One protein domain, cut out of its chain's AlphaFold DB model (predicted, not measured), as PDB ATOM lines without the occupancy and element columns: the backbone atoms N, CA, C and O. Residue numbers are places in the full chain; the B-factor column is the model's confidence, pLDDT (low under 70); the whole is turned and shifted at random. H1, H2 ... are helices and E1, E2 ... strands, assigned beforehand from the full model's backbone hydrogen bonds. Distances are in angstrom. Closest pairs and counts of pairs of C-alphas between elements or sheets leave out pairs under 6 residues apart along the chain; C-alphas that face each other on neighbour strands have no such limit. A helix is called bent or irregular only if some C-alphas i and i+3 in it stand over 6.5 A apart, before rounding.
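This is residues 60 to 192 of the 194 residues of an uncharacterized protein of Planctomycetes bacterium (UniProt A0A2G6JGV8). A strongly twisted sheet of four antiparallel strands has the first part of H1 packed over one of its faces, while H1 runs on past the E4 edge into a cluster of three helices. H2 folds back beside the end of H1, H3 crosses both, and E1 and E2 bend sharply so that the end of their hairpin folds round towards E4. The 133 printed residues have three named helices, then four named strands in the order E1 E2 E3 E4 both along the chain and across the sheet; the class is mixed, helices and strands. The whole is compact, with a radius of gyration of the C-alphas of 14.2 A and spans of 42 by 33 by 20 A.

E1, residues 132 to 143, is 22.7 A long from C-alpha 132 at (24.713, 33.293, -1.168) and bends by 99 degrees at residue 140. E2, residues 150 to 159, is 23.3 A long and bends by 70 degrees at residue 153. E3 is residues 170 to 177, 22.5 A, and E4 is residues 187 to 191, 11.2 A, ending at C-alpha 191 (16.090, 36.757, 10.386). H1, residues 66 to 81, begins at C-alpha 66 (12.738, 33.458, -8.784) and measures 22.0 A. H2 is residues 85 to 93, 12.3 A, and H3 is residues 111 to 125, 20.2 A. H3 is only just irregular, with C-alphas 121 and 124 6.8 A apart.

The sheet is a meander, each strand the antiparallel neighbour of the one before, and each successive pair is a hairpin. Within hydrogen-bond range are N 138 and O 154 of E1 and E2 at 2.8 A, N 155 and O 174 of E2 and E3 at 2.7 A, and N 173 and O 190 of E3 and E4 at 2.8 A. The closest C-alphas of the edge strands E1 and E4, Ala 143 and Ile 189, are 6.8 A apart. H1 is on one face, making two layers, at a height over the sheet of 7.5 A; it lies over E3, slantwise to the strands at 48 degrees on the local plane. H3 only grazes the sheet, with its residues 111 to 123; the closest C-alphas of H3 and E4 are Ser 115 and Ile 191, 6.8 A. H2 is not on the sheet. H1 touches H2 with residues 75 to 79 alone, closest C-alphas Ile 78 and Cys 88 at 6.2 A; this helical hairpin has a shallow tilt of 16 degrees, opposite ways. H3 touches H1, closest C-alphas Leu 79 and Tyr 120 at 5.7 A, about perpendicular at 87 degrees. H3 also touches H2, closest C-alphas Ala 89 and Gln 112 at 6.3 A, about perpendicular at 76 degrees. Every O i to N i+4 pair is within hydrogen-bond range in H1 and H2, but 6 of 11 in H3.

The two C-alphas farthest apart, those of Arg 165 and Gln 180, are 44.3 A apart. The printed part has no cut. The link from H2 to H3, residues 94 to 110, is long. Mean pLDDT of the printed part is 71.9; 44 residues are under 70, among them 143 to 150, 163 to 169 and 178 to 186.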
ATOM      1  N   MET A  60      24.640  29.359  -6.473       59.66
ATOM      2  CA  MET A  60      23.746  28.959  -5.373       59.66
ATOM      3  C   MET A  60      22.412  29.721  -5.401       59.66
ATOM      4  O   MET A  60      21.371  29.133  -5.130       59.66
ATOM      5  N   ALA A  61      22.423  31.003  -5.778       59.94
ATOM      6  CA  ALA A  61      21.210  31.811  -5.896       59.94
ATOM      7  C   ALA A  61      20.398  31.496  -7.163       59.94
ATOM      8  O   ALA A  61      19.199  31.766  -7.210       59.94
ATOM      9  N   ALA A  62      21.025  30.888  -8.174       61.59
ATOM     10  CA  ALA A  62      20.331  30.368  -9.351       61.59
ATOM     11  C   ALA A  62      19.502  29.107  -9.041       61.59
ATOM     12  O   ALA A  62      18.564  28.804  -9.769       61.59
ATOM     13  N   ARG A  63      19.814  28.392  -7.947       64.50
ATOM     14  CA  ARG A  63      19.045  27.223  -7.480       64.50
ATOM     15  C   ARG A  63      17.793  27.594  -6.681       64.50
ATOM     16  O   ARG A  63      16.994  26.712  -6.385       64.50
ATOM     17  N   LEU A  64      17.647  28.864  -6.301       70.62
ATOM     18  CA  LEU A  64      16.465  29.360  -5.605       70.62
ATOM     19  C   LEU A  64      15.363  29.716  -6.612       70.62
ATOM     20  O   LEU A  64      15.677  30.237  -7.689       70.62
ATOM     21  N   PRO A  65      14.083  29.518  -6.253       75.00
ATOM     22  CA  PRO A  65      12.975  30.045  -7.032       75.00
ATOM     23  C   PRO A  65      13.134  31.554  -7.245       75.00
ATOM     24  O   PRO A  65      13.522  32.291  -6.332       75.00
ATOM     25  N   VAL A  66      12.786  32.026  -8.445       75.19
ATOM     26  CA  VAL A  66      12.738  33.458  -8.784       75.19
ATOM     27  C   VAL A  66      12.021  34.298  -7.713       75.19
ATOM     28  O   VAL A  66      12.601  35.308  -7.307       75.19
ATOM     29  N   PRO A  67      10.838  33.908  -7.191       75.81
ATOM     30  CA  PRO A  67      10.139  34.737  -6.209       75.81
ATOM     31  C   PRO A  67      10.882  34.819  -4.861       75.81
ATOM     32  O   PRO A  67      10.904  35.877  -4.237       75.81
ATOM     33  N   VAL A  68      11.584  33.760  -4.440       75.06
ATOM     34  CA  VAL A  68      12.413  33.765  -3.217       75.06
ATOM     35  C   VAL A  68      13.619  34.692  -3.371       75.06
ATOM     36  O   VAL A  68      13.942  35.455  -2.457       75.06
ATOM     37  N   ARG A  69      14.267  34.669  -4.542       75.94
ATOM     38  CA  ARG A  69      15.378  35.576  -4.858       75.94
ATOM     39  C   ARG A  69      14.935  37.039  -4.827       75.94
ATOM     40  O   ARG A  69      15.610  37.854  -4.210       75.94
ATOM     41  N   GLN A  70      13.782  37.354  -5.412       78.31
ATOM     42  CA  GLN A  70      13.236  38.713  -5.409       78.31
ATOM     43  C   GLN A  70      12.933  39.222  -3.999       78.31
ATOM     44  O   GLN A  70      13.240  40.370  -3.683       78.31
ATOM     45  N   THR A  71      12.375  38.380  -3.125       79.81
ATOM     46  CA  THR A  71      12.150  38.753  -1.720       79.81
ATOM     47  C   THR A  71      13.467  39.027  -0.991       79.81
ATOM     48  O   THR A  71      13.540  39.966  -0.201       79.81
ATOM     49  N   LEU A  72      14.526  38.265  -1.286       78.62
ATOM     50  CA  LEU A  72      15.855  38.490  -0.714       78.62
ATOM     51  C   LEU A  72      16.480  39.811  -1.193       78.62
ATOM     52  O   LEU A  72      17.012  40.567  -0.383       78.62
ATOM     53  N   GLU A  73      16.387  40.106  -2.489       79.38
ATOM     54  CA  GLU A  73      16.865  41.365  -3.075       79.38
ATOM     55  C   GLU A  73      16.106  42.565  -2.504       79.38
ATOM     56  O   GLU A  73      16.726  43.549  -2.107       79.38
ATOM     57  N   ARG A  74      14.775  42.463  -2.371       79.50
ATOM     58  CA  ARG A  74      13.951  43.488  -1.710       79.50
ATOM     59  C   ARG A  74      14.357  43.698  -0.263       79.50
ATOM     60  O   ARG A  74      14.487  44.837   0.163       79.50
ATOM     61  N   TYR A  75      14.570  42.619   0.484       79.94
ATOM     62  CA  TYR A  75      15.000  42.700   1.875       79.94
ATOM     63  C   TYR A  75      16.329  43.452   2.011       79.94
ATOM     64  O   TYR A  75      16.429  44.391   2.798       79.94
ATOM     65  N   VAL A  76      17.332  43.099   1.203       78.44
ATOM     66  CA  VAL A  76      18.622  43.801   1.212       78.44
ATOM     67  C   VAL A  76      18.468  45.244   0.733       78.44
ATOM     68  O   VAL A  76      19.074  46.140   1.317       78.44
ATOM     69  N   GLY A  77      17.629  45.492  -0.273       77.56
ATOM     70  CA  GLY A  77      17.303  46.833  -0.754       77.56
ATOM     71  C   GLY A  77      16.704  47.720   0.337       77.56
ATOM     72  O   GLY A  77      17.155  48.851   0.503       77.56
ATOM     73  N   ILE A  78      15.771  47.193   1.136       80.75
ATOM     74  CA  ILE A  78      15.184  47.890   2.292       80.75
ATOM     75  C   ILE A  78      16.269  48.222   3.319       80.75
ATOM     76  O   ILE A  78      16.379  49.372   3.733       80.75
ATOM     77  N   LEU A  79      17.118  47.253   3.680       76.62
ATOM     78  CA  LEU A  79      18.201  47.483   4.643       76.62
ATOM     79  C   LEU A  79      19.237  48.505   4.159       76.62
ATOM     80  O   LEU A  79      19.840  49.190   4.979       76.62
ATOM     81  N   SER A  80      19.473  48.571   2.849       75.75
ATOM     82  CA  SER A  80      20.484  49.448   2.248       75.75
ATOM     83  C   SER A  80      19.955  50.856   1.970       75.75
ATOM     84  O   SER A  80      20.741  51.797   1.924       75.75
ATOM     85  N   SER A  81      18.642  50.994   1.756       77.75
ATOM     86  CA  SER A  81      17.999  52.260   1.365       77.75
ATOM     87  C   SER A  81      17.341  52.990   2.535       77.75
ATOM     88  O   SER A  81      17.094  54.188   2.433       77.75
ATOM     89  N   ALA A  82      17.026  52.293   3.630       75.12
ATOM     90  CA  ALA A  82      16.414  52.919   4.794       75.12
ATOM     91  C   ALA A  82      17.392  53.892   5.467       75.12
ATOM     92  O   ALA A  82      18.527  53.529   5.766       75.12
ATOM     93  N   ALA A  83      16.938  55.118   5.737       72.62
ATOM     94  CA  ALA A  83      17.714  56.102   6.490       72.62
ATOM     95  C   ALA A  83      17.709  55.776   7.993       72.62
ATOM     96  O   ALA A  83      18.743  55.853   8.666       72.62
ATOM     97  N   ASN A  84      16.546  55.353   8.502       79.25
ATOM     98  CA  ASN A  84      16.284  55.146   9.921       79.25
ATOM     99  C   ASN A  84      15.748  53.728  10.198       79.25
ATOM    100  O   ASN A  84      15.206  53.056   9.320       79.25
ATOM    101  N   LEU A  85      15.870  53.269  11.452       75.81
ATOM    102  CA  LEU A  85      15.357  51.955  11.872       75.81
ATOM    103  C   LEU A  85      13.833  51.845  11.757       75.81
ATOM    104  O   LEU A  85      13.331  50.747  11.525       75.81
ATOM    105  N   ASP A  86      13.121  52.957  11.920       75.56
ATOM    106  CA  ASP A  86      11.658  52.993  11.877       75.56
ATOM    107  C   ASP A  86      11.154  52.845  10.434       75.56
ATOM    108  O   ASP A  86      10.358  51.947  10.167       75.56
ATOM    109  N   ASP A  87      11.734  53.585   9.482       78.81
ATOM    110  CA  ASP A  87      11.449  53.448   8.042       78.81
ATOM    111  C   ASP A  87      11.785  52.038   7.528       78.81
ATOM    112  O   ASP A  87      11.076  51.451   6.701       78.81
ATOM    113  N   CYS A  88      12.878  51.465   8.047       75.81
ATOM    114  CA  CYS A  88      13.265  50.091   7.760       75.81
ATOM    115  C   CYS A  88      12.226  49.102   8.293       75.81
ATOM    116  O   CYS A  88      11.904  48.135   7.605       75.81
ATOM    117  N   ALA A  89      11.726  49.308   9.514       73.50
ATOM    118  CA  ALA A  89      10.724  48.440  10.115       73.50
ATOM    119  C   ALA A  89       9.408  48.515   9.338       73.50
ATOM    120  O   ALA A  89       8.863  47.469   8.999       73.50
ATOM    121  N   GLU A  90       8.952  49.715   8.980       79.31
ATOM    122  CA  GLU A  90       7.744  49.915   8.177       79.31
ATOM    123  C   GLU A  90       7.857  49.209   6.823       79.31
ATOM    124  O   GLU A  90       7.031  48.359   6.498       79.31
ATOM    125  N   SER A  91       8.942  49.437   6.085       78.31
ATOM    126  CA  SER A  91       9.183  48.759   4.805       78.31
ATOM    127  C   SER A  91       9.330  47.239   4.963       78.31
ATOM    128  O   SER A  91       8.906  46.464   4.102       78.31
ATOM    129  N   PHE A  92       9.900  46.782   6.083       78.31
ATOM    130  CA  PHE A  92      10.058  45.364   6.387       78.31
ATOM    131  C   PHE A  92       8.724  44.676   6.719       78.31
ATOM    132  O   PHE A  92       8.570  43.502   6.379       78.31
ATOM    133  N   THR A  93       7.733  45.373   7.297       76.38
ATOM    134  CA  THR A  93       6.391  44.796   7.546       76.38
ATOM    135  C   THR A  93       5.764  44.230   6.268       76.38
ATOM    136  O   THR A  93       5.117  43.185   6.315       76.38
ATOM    137  N   ALA A  94       6.014  44.863   5.114       76.25
ATOM    138  CA  ALA A  94       5.446  44.469   3.827       76.25
ATOM    139  C   ALA A  94       5.973  43.114   3.318       76.25
ATOM    140  O   ALA A  94       5.277  42.415   2.579       76.25
ATOM    141  N   ILE A  95       7.192  42.733   3.714       76.38
ATOM    142  CA  ILE A  95       7.839  41.473   3.312       76.38
ATOM    143  C   ILE A  95       7.903  40.437   4.441       76.38
ATOM    144  O   ILE A  95       8.171  39.259   4.185       76.38
ATOM    145  N   ALA A  96       7.656  40.851   5.683       76.25
ATOM    146  CA  ALA A  96       7.638  39.984   6.848       76.25
ATOM    147  C   ALA A  96       6.350  39.145   6.916       76.25
ATOM    148  O   ALA A  96       5.261  39.568   6.520       76.25
ATOM    149  N   GLY A  97       6.468  37.925   7.433       71.75
ATOM    150  CA  GLY A  97       5.345  37.018   7.654       71.75
ATOM    151  C   GLY A  97       5.683  35.924   8.661       71.75
ATOM    152  O   GLY A  97       6.789  35.875   9.199       71.75
ATOM    153  N   GLY A  98       4.730  35.035   8.934       70.88
ATOM    154  CA  GLY A  98       4.932  33.916   9.852       70.88
ATOM    155  C   GLY A  98       5.348  34.370  11.256       70.88
ATOM    156  O   GLY A  98       4.644  35.134  11.900       70.88
ATOM    157  N   GLY A  99       6.500  33.900  11.747       62.81
ATOM    158  CA  GLY A  99       6.948  34.133  13.131       62.81
ATOM    159  C   GLY A  99       7.445  35.549  13.458       62.81
ATOM    160  O   GLY A  99       7.737  35.827  14.620       62.81
ATOM    161  N   LEU A 100       7.574  36.434  12.462       68.94
ATOM    162  CA  LEU A 100       8.009  37.827  12.659       68.94
ATOM    163  C   LEU A 100       6.848  38.802  12.866       68.94
ATOM    164  O   LEU A 100       7.057  39.906  13.377       68.94
ATOM    165  N   VAL A 101       5.643  38.391  12.481       71.69
ATOM    166  CA  VAL A 101       4.419  39.169  12.644       71.69
ATOM    167  C   VAL A 101       3.582  38.575  13.772       71.69
ATOM    168  O   VAL A 101       3.609  37.373  14.030       71.69
ATOM    169  N   ASN A 102       2.875  39.438  14.487       69.12
ATOM    170  CA  ASN A 102       1.833  39.022  15.414       69.12
ATOM    171  C   ASN A 102       0.566  38.635  14.635       69.12
ATOM    172  O   ASN A 102       0.461  38.888  13.438       69.12
ATOM    173  N   GLU A 103      -0.428  38.096  15.339       66.94
ATOM    174  CA  GLU A 103      -1.737  37.723  14.775       66.94
ATOM    175  C   GLU A 103      -2.439  38.904  14.074       66.94
ATOM    176  O   GLU A 103      -3.123  38.709  13.077       66.94
ATOM    177  N   ASN A 104      -2.152  40.141  14.498       63.06
ATOM    178  CA  ASN A 104      -2.657  41.377  13.887       63.06
ATOM    179  C   ASN A 104      -1.883  41.817  12.624       63.06
ATOM    180  O   ASN A 104      -1.977  42.973  12.221       63.06
ATOM    181  N   ALA A 105      -1.037  40.953  12.052       64.06
ATOM    182  CA  ALA A 105      -0.137  41.234  10.925       64.06
ATOM    183  C   ALA A 105       0.902  42.360  11.143       64.06
ATOM    184  O   ALA A 105       1.701  42.642  10.252       64.06
ATOM    185  N   SER A 106       0.957  42.975  12.326       70.00
ATOM    186  CA  SER A 106       2.012  43.919  12.712       70.00
ATOM    187  C   SER A 106       3.301  43.202  13.111       70.00
ATOM    188  O   SER A 106       3.262  42.102  13.666       70.00
ATOM    189  N   LEU A 107       4.455  43.844  12.896       71.94
ATOM    190  CA  LEU A 107       5.736  43.332  13.387       71.94
ATOM    191  C   LEU A 107       5.709  43.155  14.905       71.94
ATOM    192  O   LEU A 107       5.208  43.993  15.654       71.94
ATOM    193  N   ARG A 108       6.297  42.055  15.368       68.88
ATOM    194  CA  ARG A 108       6.436  41.794  16.796       68.88
ATOM    195  C   ARG A 108       7.386  42.821  17.423       68.88
ATOM    196  O   ARG A 108       8.468  43.078  16.895       68.88
ATOM    197  N   SER A 109       7.013  43.362  18.583       69.19
ATOM    198  CA  SER A 109       7.730  44.448  19.280       69.19
ATOM    199  C   SER A 109       9.198  44.141  19.606       69.19
ATOM    200  O   SER A 109       9.998  45.051  19.796       69.19
ATOM    201  N   THR A 110       9.585  42.863  19.632       66.62
ATOM    202  CA  THR A 110      10.970  42.424  19.857       66.62
ATOM    203  C   THR A 110      11.817  42.375  18.580       66.62
ATOM    204  O   THR A 110      13.028  42.214  18.663       66.62
ATOM    205  N   ILE A 111      11.233  42.482  17.384       72.19
ATOM    206  CA  ILE A 111      11.975  42.314  16.122       72.19
ATOM    207  C   ILE A 111      12.714  43.593  15.739       72.19
ATOM    208  O   ILE A 111      13.879  43.526  15.351       72.19
ATOM    209  N   GLN A 112      12.085  44.752  15.923       69.12
ATOM    210  CA  GLN A 112      12.679  46.059  15.639       69.12
ATOM    211  C   GLN A 112      13.934  46.357  16.491       69.12
ATOM    212  O   GLN A 112      15.001  46.585  15.912       69.12
ATOM    213  N   PRO A 113      13.890  46.291  17.841       72.38
ATOM    214  CA  PRO A 113      15.042  46.657  18.667       72.38
ATOM    215  C   PRO A 113      16.178  45.626  18.660       72.38
ATOM    216  O   PRO A 113      17.324  46.009  18.909       72.38
ATOM    217  N   PHE A 114      15.894  44.346  18.383       71.88
ATOM    218  CA  PHE A 114      16.894  43.275  18.466       71.88
ATOM    219  C   PHE A 114      17.356  42.774  17.098       71.88
ATOM    220  O   PHE A 114      18.551  42.826  16.813       71.88
ATOM    221  N   SER A 115      16.445  42.301  16.247       72.94
ATOM    222  CA  SER A 115      16.818  41.641  14.991       72.94
ATOM    223  C   SER A 115      17.101  42.648  13.870       72.94
ATOM    224  O   SER A 115      18.196  42.654  13.317       72.94
ATOM    225  N   LEU A 116      16.168  43.570  13.599       74.56
ATOM    226  CA  LEU A 116      16.305  44.601  12.558       74.56
ATOM    227  C   LEU A 116      17.451  45.568  12.850       74.56
ATOM    228  O   LEU A 116      18.278  45.816  11.980       74.56
ATOM    229  N   LYS A 117      17.565  46.068  14.090       78.31
ATOM    230  CA  LYS A 117      18.682  46.941  14.497       78.31
ATOM    231  C   LYS A 117      20.045  46.308  14.238       78.31
ATOM    232  O   LYS A 117      21.008  47.010  13.923       78.31
ATOM    233  N   LYS A 118      20.148  44.996  14.419       75.69
ATOM    234  CA  LYS A 118      21.397  44.266  14.245       75.69
ATOM    235  C   LYS A 118      21.702  44.024  12.773       75.69
ATOM    236  O   LYS A 118      22.822  44.299  12.358       75.69
ATOM    237  N   ASP A 119      20.711  43.617  11.988       74.88
ATOM    238  CA  ASP A 119      20.860  43.444  10.541       74.88
ATOM    239  C   ASP A 119      21.170  44.770   9.843       74.88
ATOM    240  O   ASP A 119      22.103  44.833   9.049       74.88
ATOM    241  N   TYR A 120      20.495  45.856  10.223       75.94
ATOM    242  CA  TYR A 120      20.781  47.202   9.722       75.94
ATOM    243  C   TYR A 120      22.213  47.648  10.047       75.94
ATOM    244  O   TYR A 120      22.904  48.224   9.218       75.94
ATOM    245  N   LYS A 121      22.729  47.327  11.240       78.50
ATOM    246  CA  LYS A 121      24.141  47.593  11.571       78.50
ATOM    247  C   LYS A 121      25.114  46.683  10.823       78.50
ATOM    248  O   LYS A 121      26.268  47.072  10.628       78.50
ATOM    249  N   ASN A 122      24.671  45.486  10.450       74.81
ATOM    250  CA  ASN A 122      25.490  44.465   9.812       74.81
ATOM    251  C   ASN A 122      25.473  44.524   8.282       74.81
ATOM    252  O   ASN A 122      26.374  43.956   7.672       74.81
ATOM    253  N   ILE A 123      24.530  45.246   7.669       73.81
ATOM    254  CA  ILE A 123      24.400  45.376   6.210       73.81
ATOM    255  C   ILE A 123      25.686  45.891   5.553       73.81
ATOM    256  O   ILE A 123      26.088  45.396   4.506       73.81
ATOM    257  N   LYS A 124      26.409  46.797   6.229       74.94
ATOM    258  CA  LYS A 124      27.715  47.321   5.788       74.94
ATOM    259  C   LYS A 124      28.797  46.248   5.653       74.94
ATOM    260  O   LYS A 124      29.809  46.467   4.998       74.94
ATOM    261  N   TRP A 125      28.609  45.113   6.321       73.62
ATOM    262  CA  TRP A 125      29.513  43.975   6.259       73.62
ATOM    263  C   TRP A 125      29.092  42.957   5.212       73.62
ATOM    264  O   TRP A 125      29.804  41.974   5.063       73.62
ATOM    265  N   TYR A 126      27.963  43.119   4.521       73.19
ATOM    266  CA  TYR A 126      27.529  42.164   3.502       73.19
ATOM    267  C   TYR A 126      28.274  42.395   2.192       73.19
ATOM    268  O   TYR A 126      28.642  43.517   1.849       73.19
ATOM    269  N   ALA A 127      28.543  41.308   1.468       68.31
ATOM    270  CA  ALA A 127      29.184  41.404   0.165       68.31
ATOM    271  C   ALA A 127      28.235  42.071  -0.847       68.31
ATOM    272  O   ALA A 127      27.081  41.663  -0.976       68.31
ATOM    273  N   VAL A 128      28.743  43.057  -1.588       68.06
ATOM    274  CA  VAL A 128      28.071  43.665  -2.744       68.06
ATOM    275  C   VAL A 128      28.960  43.404  -3.969       68.06
ATOM    276  O   VAL A 128      30.092  43.890  -3.982       68.06
ATOM    277  N   PRO A 129      28.533  42.610  -4.974       68.19
ATOM    278  CA  PRO A 129      27.218  41.980  -5.146       68.19
ATOM    279  C   PRO A 129      26.937  40.861  -4.132       68.19
ATOM    280  O   PRO A 129      27.860  40.195  -3.657       68.19
ATOM    281  N   LEU A 130      25.651  40.641  -3.831       71.19
ATOM    282  CA  LEU A 130      25.205  39.655  -2.846       71.19
ATOM    283  C   LEU A 130      25.676  38.252  -3.227       71.19
ATOM    284  O   LEU A 130      25.413  37.761  -4.329       71.19
ATOM    285  N   LYS A 131      26.340  37.579  -2.285       74.38
ATOM    286  CA  LYS A 131      26.810  36.200  -2.446       74.38
ATOM    287  C   LYS A 131      26.094  35.295  -1.462       74.38
ATOM    288  O   LYS A 131      26.276  35.406  -0.257       74.38
ATOM    289  N   VAL A 132      25.301  34.365  -1.979       76.81
ATOM    290  CA  VAL A 132      24.713  33.293  -1.168       76.81
ATOM    291  C   VAL A 132      25.743  32.180  -1.010       76.81
ATOM    292  O   VAL A 132      26.230  31.659  -2.013       76.81
ATOM    293  N   THR A 133      26.082  31.818   0.226       74.62
ATOM    294  CA  THR A 133      27.088  30.780   0.529       74.62
ATOM    295  C   THR A 133      26.468  29.413   0.762       74.62
ATOM    296  O   THR A 133      27.061  28.395   0.417       74.62
ATOM    297  N   ARG A 134      25.264  29.384   1.336       76.69
ATOM    298  CA  ARG A 134      24.546  28.158   1.671       76.69
ATOM    299  C   ARG A 134      23.051  28.379   1.526       76.69
ATOM    300  O   ARG A 134      22.546  29.458   1.834       76.69
ATOM    301  N   VAL A 135      22.358  27.333   1.097       79.31
ATOM    302  CA  VAL A 135      20.898  27.244   1.112       79.31
ATOM    303  C   VAL A 135      20.528  25.903   1.736       79.31
ATOM    304  O   VAL A 135      21.048  24.869   1.322       79.31
ATOM    305  N   ASP A 136      19.671  25.929   2.748       80.62
ATOM    306  CA  ASP A 136      19.012  24.760   3.328       80.62
ATOM    307  C   ASP A 136      17.522  24.864   3.009       80.62
ATOM    308  O   ASP A 136      16.922  25.926   3.189       80.62
ATOM    309  N   VAL A 137      16.943  23.783   2.495       82.06
ATOM    310  CA  VAL A 137      15.554  23.751   2.031       82.06
ATOM    311  C   VAL A 137      14.795  22.732   2.856       82.06
ATOM    312  O   VAL A 137      15.174  21.563   2.920       82.06
ATOM    313  N   ARG A 138      13.703  23.166   3.480       79.06
ATOM    314  CA  ARG A 138      12.841  22.323   4.308       79.06
ATOM    315  C   ARG A 138      11.412  22.436   3.814       79.06
ATOM    316  O   ARG A 138      10.803  23.494   3.907       79.06
ATOM    317  N   ARG A 139      10.874  21.333   3.305       79.69
ATOM    318  CA  ARG A 139       9.487  21.264   2.828       79.69
ATOM    319  C   ARG A 139       8.517  21.080   3.995       79.69
ATOM    320  O   ARG A 139       8.915  20.577   5.046       79.69
ATOM    321  N   ASN A 140       7.252  21.441   3.785       71.81
ATOM    322  CA  ASN A 140       6.152  21.258   4.741       71.81
ATOM    323  C   ASN A 140       6.385  21.921   6.111       71.81
ATOM    324  O   ASN A 140       6.024  21.379   7.157       71.81
ATOM    325  N   ARG A 141       7.007  23.102   6.127       78.62
ATOM    326  CA  ARG A 141       7.195  23.885   7.349       78.62
ATOM    327  C   ARG A 141       5.965  24.754   7.590       78.62
ATOM    328  O   ARG A 141       5.528  25.466   6.692       78.62
ATOM    329  N   ARG A 142       5.462  24.753   8.826       71.62
ATOM    330  CA  ARG A 142       4.521  25.763   9.324       71.62
ATOM    331  C   ARG A 142       5.287  26.848  10.079       71.62
ATOM    332  O   ARG A 142       6.081  26.526  10.964       71.62
ATOM    333  N   ALA A 143       5.045  28.114   9.754       66.62
ATOM    334  CA  ALA A 143       5.598  29.261  10.468       66.62
ATOM    335  C   ALA A 143       4.511  30.307  10.757       66.62
ATOM    336  O   ALA A 143       3.765  30.684   9.861       66.62
ATOM    337  N   GLY A 144       4.463  30.805  11.996       62.41
ATOM    338  CA  GLY A 144       3.445  31.754  12.464       62.41
ATOM    339  C   GLY A 144       2.303  31.098  13.244       62.41
ATOM    340  O   GLY A 144       2.226  29.871  13.352       62.41
ATOM    341  N   ASN A 145       1.427  31.943  13.789       57.09
ATOM    342  CA  ASN A 145       0.274  31.565  14.608       57.09
ATOM    343  C   ASN A 145      -1.011  32.214  14.066       57.09
ATOM    344  O   ASN A 145      -0.964  33.290  13.465       57.09
ATOM    345  N   GLY A 146      -2.152  31.548  14.268       61.31
ATOM    346  CA  GLY A 146      -3.464  32.041  13.826       61.31
ATOM    347  C   GLY A 146      -3.547  32.287  12.316       61.31
ATOM    348  O   GLY A 146      -3.001  31.514  11.525       61.31
ATOM    349  N   ASP A 147      -4.179  33.396  11.934       62.91
ATOM    350  CA  ASP A 147      -4.431  33.799  10.540       62.91
ATOM    351  C   ASP A 147      -3.162  34.185   9.759       62.91
ATOM    352  O   ASP A 147      -3.178  34.323   8.538       62.91
ATOM    353  N   THR A 148      -2.029  34.319  10.455       62.12
ATOM    354  CA  THR A 148      -0.712  34.600   9.855       62.12
ATOM    355  C   THR A 148       0.135  33.345   9.632       62.12
ATOM    356  O   THR A 148       1.291  33.440   9.211       62.12
ATOM    357  N   ALA A 149      -0.417  32.163   9.926       60.91
ATOM    358  CA  ALA A 149       0.280  30.898   9.766       60.91
ATOM    359  C   ALA A 149       0.484  30.558   8.283       60.91
ATOM    360  O   ALA A 149      -0.448  30.202   7.560       60.91
ATOM    361  N   LEU A 150       1.741  30.596   7.855       68.56
ATOM    362  CA  LEU A 150       2.158  30.178   6.527       68.56
ATOM    363  C   LEU A 150       2.601  28.719   6.571       68.56
ATOM    364  O   LEU A 150       3.318  28.307   7.488       68.56
ATOM    365  N   VAL A 151       2.186  27.943   5.576       73.19
ATOM    366  CA  VAL A 151       2.638  26.562   5.390       73.19
ATOM    367  C   VAL A 151       3.251  26.437   4.008       73.19
ATOM    368  O   VAL A 151       2.639  26.842   3.025       73.19
ATOM    369  N   GLY A 152       4.462  25.891   3.925       78.69
ATOM    370  CA  GLY A 152       5.103  25.648   2.638       78.69
ATOM    371  C   GLY A 152       6.572  25.274   2.744       78.69
ATOM    372  O   GLY A 152       7.002  24.652   3.722       78.69
ATOM    373  N   THR A 153       7.344  25.642   1.728       78.94
ATOM    374  CA  THR A 153       8.776  25.357   1.666       78.94
ATOM    375  C   THR A 153       9.577  26.497   2.288       78.94
ATOM    376  O   THR A 153       9.550  27.644   1.851       78.94
ATOM    377  N   GLU A 154      10.315  26.171   3.344       82.50
ATOM    378  CA  GLU A 154      11.257  27.062   4.002       82.50
ATOM    379  C   GLU A 154      12.628  26.992   3.319       82.50
ATOM    380  O   GLU A 154      13.238  25.928   3.216       82.50
ATOM    381  N   TYR A 155      13.146  28.152   2.936       81.00
ATOM    382  CA  TYR A 155      14.495  28.372   2.440       81.00
ATOM    383  C   TYR A 155      15.285  29.149   3.487       81.00
ATOM    384  O   TYR A 155      15.086  30.349   3.682       81.00
ATOM    385  N   LYS A 156      16.223  28.481   4.152       82.94
ATOM    386  CA  LYS A 156      17.222  29.141   4.989       82.94
ATOM    387  C   LYS A 156      18.452  29.429   4.134       82.94
ATOM    388  O   LYS A 156      19.111  28.521   3.640       82.94
ATOM    389  N   ILE A 157      18.742  30.704   3.938       81.50
ATOM    390  CA  ILE A 157      19.737  31.229   3.010       81.50
ATOM    391  C   ILE A 157      20.802  31.958   3.819       81.50
ATOM    392  O   ILE A 157      20.479  32.804   4.639       81.50
ATOM    393  N   TRP A 158      22.074  31.667   3.585       81.94
ATOM    394  CA  TRP A 158      23.180  32.364   4.238       81.94
ATOM    395  C   TRP A 158      23.824  33.355   3.271       81.94
ATOM    396  O   TRP A 158      24.317  32.949   2.213       81.94
ATOM    397  N   ILE A 159      23.845  34.639   3.639       76.31
ATOM    398  CA  ILE A 159      24.509  35.699   2.864       76.31
ATOM    399  C   ILE A 159      25.954  35.873   3.350       76.31
ATOM    400  O   ILE A 159      26.197  35.995   4.553       76.31
ATOM    401  N   ASP A 160      26.906  35.877   2.413       75.38
ATOM    402  CA  ASP A 160      28.324  36.114   2.686       75.38
ATOM    403  C   ASP A 160      28.590  37.551   3.139       75.38
ATOM    404  O   ASP A 160      27.945  38.510   2.699       75.38
ATOM    405  N   LYS A 161      29.623  37.699   3.964       72.62
ATOM    406  CA  LYS A 161      30.141  39.008   4.353       72.62
ATOM    407  C   LYS A 161      31.229  39.462   3.376       72.62
ATOM    408  O   LYS A 161      31.945  38.642   2.808       72.62
ATOM    409  N   ALA A 162      31.359  40.772   3.184       70.38
ATOM    410  CA  ALA A 162      32.420  41.397   2.398       70.38
ATOM    411  C   ALA A 162      33.806  41.048   2.959       70.38
ATOM    412  O   ALA A 162      34.715  40.724   2.200       70.38
ATOM    413  N   ASP A 163      33.938  41.048   4.290       67.62
ATOM    414  CA  ASP A 163      35.130  40.576   4.990       67.62
ATOM    415  C   ASP A 163      34.806  39.329   5.823       67.62
ATOM    416  O   ASP A 163      34.013  39.366   6.771       67.62
ATOM    417  N   LYS A 164      35.461  38.217   5.478       64.69
ATOM    418  CA  LYS A 164      35.307  36.911   6.134       64.69
ATOM    419  C   LYS A 164      35.877  36.875   7.554       64.69
ATOM    420  O   LYS A 164      35.604  35.927   8.287       64.69
ATOM    421  N   ARG A 165      36.644  37.891   7.968       61.69
ATOM    422  CA  ARG A 165      37.127  38.042   9.351       61.69
ATOM    423  C   ARG A 165      36.030  38.503  10.312       61.69
ATOM    424  O   ARG A 165      36.129  38.248  11.507       61.69
ATOM    425  N   ASN A 166      34.947  39.095   9.803       60.97
ATOM    426  CA  ASN A 166      33.862  39.667  10.610       60.97
ATOM    427  C   ASN A 166      32.771  38.650  11.005       60.97
ATOM    428  O   ASN A 166      31.610  39.007  11.234       60.97
ATOM    429  N   GLY A 167      33.132  37.369  11.104       61.41
ATOM    430  CA  GLY A 167      32.275  36.301  11.619       61.41
ATOM    431  C   GLY A 167      31.462  35.553  10.560       61.41
ATOM    432  O   GLY A 167      31.610  35.760   9.358       61.41
ATOM    433  N   MET A 168      30.602  34.647  11.032       62.12
ATOM    434  CA  MET A 168      29.844  33.728  10.176       62.12
ATOM    435  C   MET A 168      28.780  34.446   9.312       62.12
ATOM    436  O   MET A 168      28.267  35.493   9.719       62.12
ATOM    437  N   PRO A 169      28.423  33.880   8.141       66.31
ATOM    438  CA  PRO A 169      27.326  34.351   7.291       66.31
ATOM    439  C   PRO A 169      25.994  34.452   8.047       66.31
ATOM    440  O   PRO A 169      25.657  33.551   8.819       66.31
ATOM    441  N   ALA A 170      25.218  35.511   7.802       70.00
ATOM    442  CA  ALA A 170      23.919  35.699   8.449       70.00
ATOM    443  C   ALA A 170      22.849  34.819   7.771       70.00
ATOM    444  O   ALA A 170      22.672  34.922   6.549       70.00
ATOM    445  N   PRO A 171      22.148  33.938   8.514       78.38
ATOM    446  CA  PRO A 171      21.057  33.157   7.954       78.38
ATOM    447  C   PRO A 171      19.778  33.990   7.865       78.38
ATOM    448  O   PRO A 171      19.281  34.486   8.868       78.38
ATOM    449  N   ILE A 172      19.175  34.061   6.688       80.50
ATOM    450  CA  ILE A 172      17.847  34.624   6.443       80.50
ATOM    451  C   ILE A 172      16.934  33.481   6.042       80.50
ATOM    452  O   ILE A 172      17.289  32.649   5.215       80.50
ATOM    453  N   THR A 173      15.759  33.413   6.645       81.50
ATOM    454  CA  THR A 173      14.801  32.338   6.405       81.50
ATOM    455  C   THR A 173      13.578  32.912   5.704       81.50
ATOM    456  O   THR A 173      12.843  33.721   6.276       81.50
ATOM    457  N   ILE A 174      13.373  32.491   4.460       81.62
ATOM    458  CA  ILE A 174      12.235  32.855   3.614       81.62
ATOM    459  C   ILE A 174      11.347  31.627   3.498       81.62
ATOM    460  O   ILE A 174      11.846  30.535   3.253       81.62
ATOM    461  N   LEU A 175      10.043  31.789   3.670       79.69
ATOM    462  CA  LEU A 175       9.086  30.716   3.452       79.69
ATOM    463  C   LEU A 175       8.242  31.051   2.231       79.69
ATOM    464  O   LEU A 175       7.626  32.114   2.154       79.69
ATOM    465  N   GLU A 176       8.254  30.129   1.282       78.81
ATOM    466  CA  GLU A 176       7.380  30.113   0.123       78.81
ATOM    467  C   GLU A 176       6.143  29.285   0.482       78.81
ATOM    468  O   GLU A 176       6.281  28.086   0.740       78.81
ATOM    469  N   PRO A 177       4.959  29.904   0.605       71.25
ATOM    470  CA  PRO A 177       3.749  29.179   0.957       71.25
ATOM    471  C   PRO A 177       3.365  28.220  -0.178       71.25
ATOM    472  O   PRO A 177       3.349  28.603  -1.346       71.25
ATOM    473  N   GLU A 178       3.053  26.972   0.165       62.31
ATOM    474  CA  GLU A 178       2.583  25.954  -0.777       62.31
ATOM    475  C   GLU A 178       1.106  25.662  -0.484       62.31
ATOM    476  O   GLU A 178       0.760  25.177   0.593       62.31
ATOM    477  N   GLY A 179       0.220  25.963  -1.442       53.78
ATOM    478  CA  GLY A 179      -1.214  25.654  -1.367       53.78
ATOM    479  C   GLY A 179      -2.154  26.857  -1.528       53.78
ATOM    480  O   GLY A 179      -1.731  27.972  -1.815       53.78
ATOM    481  N   GLN A 180      -3.460  26.615  -1.341       46.81
ATOM    482  CA  GLN A 180      -4.562  27.592  -1.437       46.81
ATOM    483  C   GLN A 180      -4.635  28.546  -0.223       46.81
ATOM    484  O   GLN A 180      -5.712  28.813   0.308       46.81
ATOM    485  N   GLN A 181      -3.501  29.038   0.275       52.72
ATOM    486  CA  GLN A 181      -3.520  30.108   1.273       52.72
ATOM    487  C   GLN A 181      -3.745  31.452   0.567       52.72
ATOM    488  O   GLN A 181      -3.217  31.686  -0.518       52.72
ATOM    489  N   ALA A 182      -4.502  32.363   1.189       52.53
ATOM    490  CA  ALA A 182      -4.763  33.708   0.654       52.53
ATOM    491  C   ALA A 182      -3.476  34.530   0.406       52.53
ATOM    492  O   ALA A 182      -3.494  35.537  -0.298       52.53
ATOM    493  N   ILE A 183      -2.345  34.091   0.970       56.62
ATOM    494  CA  ILE A 183      -1.029  34.701   0.821       56.62
ATOM    495  C   ILE A 183      -0.188  33.805  -0.092       56.62
ATOM    496  O   ILE A 183       0.383  32.817   0.351       56.62
ATOM    497  N   VAL A 184      -0.104  34.175  -1.372       59.69
ATOM    498  CA  VAL A 184       0.631  33.427  -2.415       59.69
ATOM    499  C   VAL A 184       2.100  33.876  -2.526       59.69
ATOM    500  O   VAL A 184       2.921  33.233  -3.170       59.69
ATOM    501  N   SER A 185       2.466  35.000  -1.902       63.38
ATOM    502  CA  SER A 185       3.817  35.571  -2.007       63.38
ATOM    503  C   SER A 185       4.763  35.043  -0.917       63.38
ATOM    504  O   SER A 185       4.355  34.996   0.246       63.38
ATOM    505  N   PRO A 186       6.030  34.716  -1.246       65.69
ATOM    506  CA  PRO A 186       7.016  34.289  -0.258       65.69
ATOM    507  C   PRO A 186       7.347  35.416   0.717       65.69
ATOM    508  O   PRO A 186       7.593  36.556   0.315       65.69
ATOM    509  N   ARG A 187       7.398  35.077   2.007       76.12
ATOM    510  CA  ARG A 187       7.628  36.034   3.094       76.12
ATOM    511  C   ARG A 187       8.852  35.673   3.917       76.12
ATOM    512  O   ARG A 187       9.203  34.504   4.073       76.12
ATOM    513  N   VAL A 188       9.493  36.692   4.478       75.81
ATOM    514  CA  VAL A 188      10.583  36.506   5.437       75.81
ATOM    515  C   VAL A 188       9.970  36.081   6.769       75.81
ATOM    516  O   VAL A 188       9.173  36.820   7.343       75.81
ATOM    517  N   ILE A 189      10.327  34.887   7.245       71.19
ATOM    518  CA  ILE A 189       9.749  34.285   8.459       71.19
ATOM    519  C   ILE A 189      10.711  34.229   9.640       71.19
ATOM    520  O   ILE A 189      10.278  34.051  10.777       71.19
ATOM    521  N   ALA A 190      12.011  34.358   9.384       67.38
ATOM    522  CA  ALA A 190      13.006  34.527  10.425       67.38
ATOM    523  C   ALA A 190      14.248  35.212   9.858       67.38
ATOM    524  O   ALA A 190      14.729  34.871   8.779       67.38
ATOM    525  N   ILE A 191      14.792  36.139  10.634       69.75
ATOM    526  CA  ILE A 191      16.090  36.757  10.386       69.75
ATOM    527  C   ILE A 191      17.047  36.303  11.484       69.75
ATOM    528  O   ILE A 191      16.759  36.403  12.680       69.75
ATOM    529  N   GLY A 192      18.141  35.677  11.067       54.03
ATOM    530  CA  GLY A 192      19.152  35.112  11.936       54.03
ATOM    531  C   GLY A 192      20.110  36.187  12.413       54.03
ATOM    532  O   GLY A 192      21.045  36.558  11.716       54.03
TER     533      GLY A 192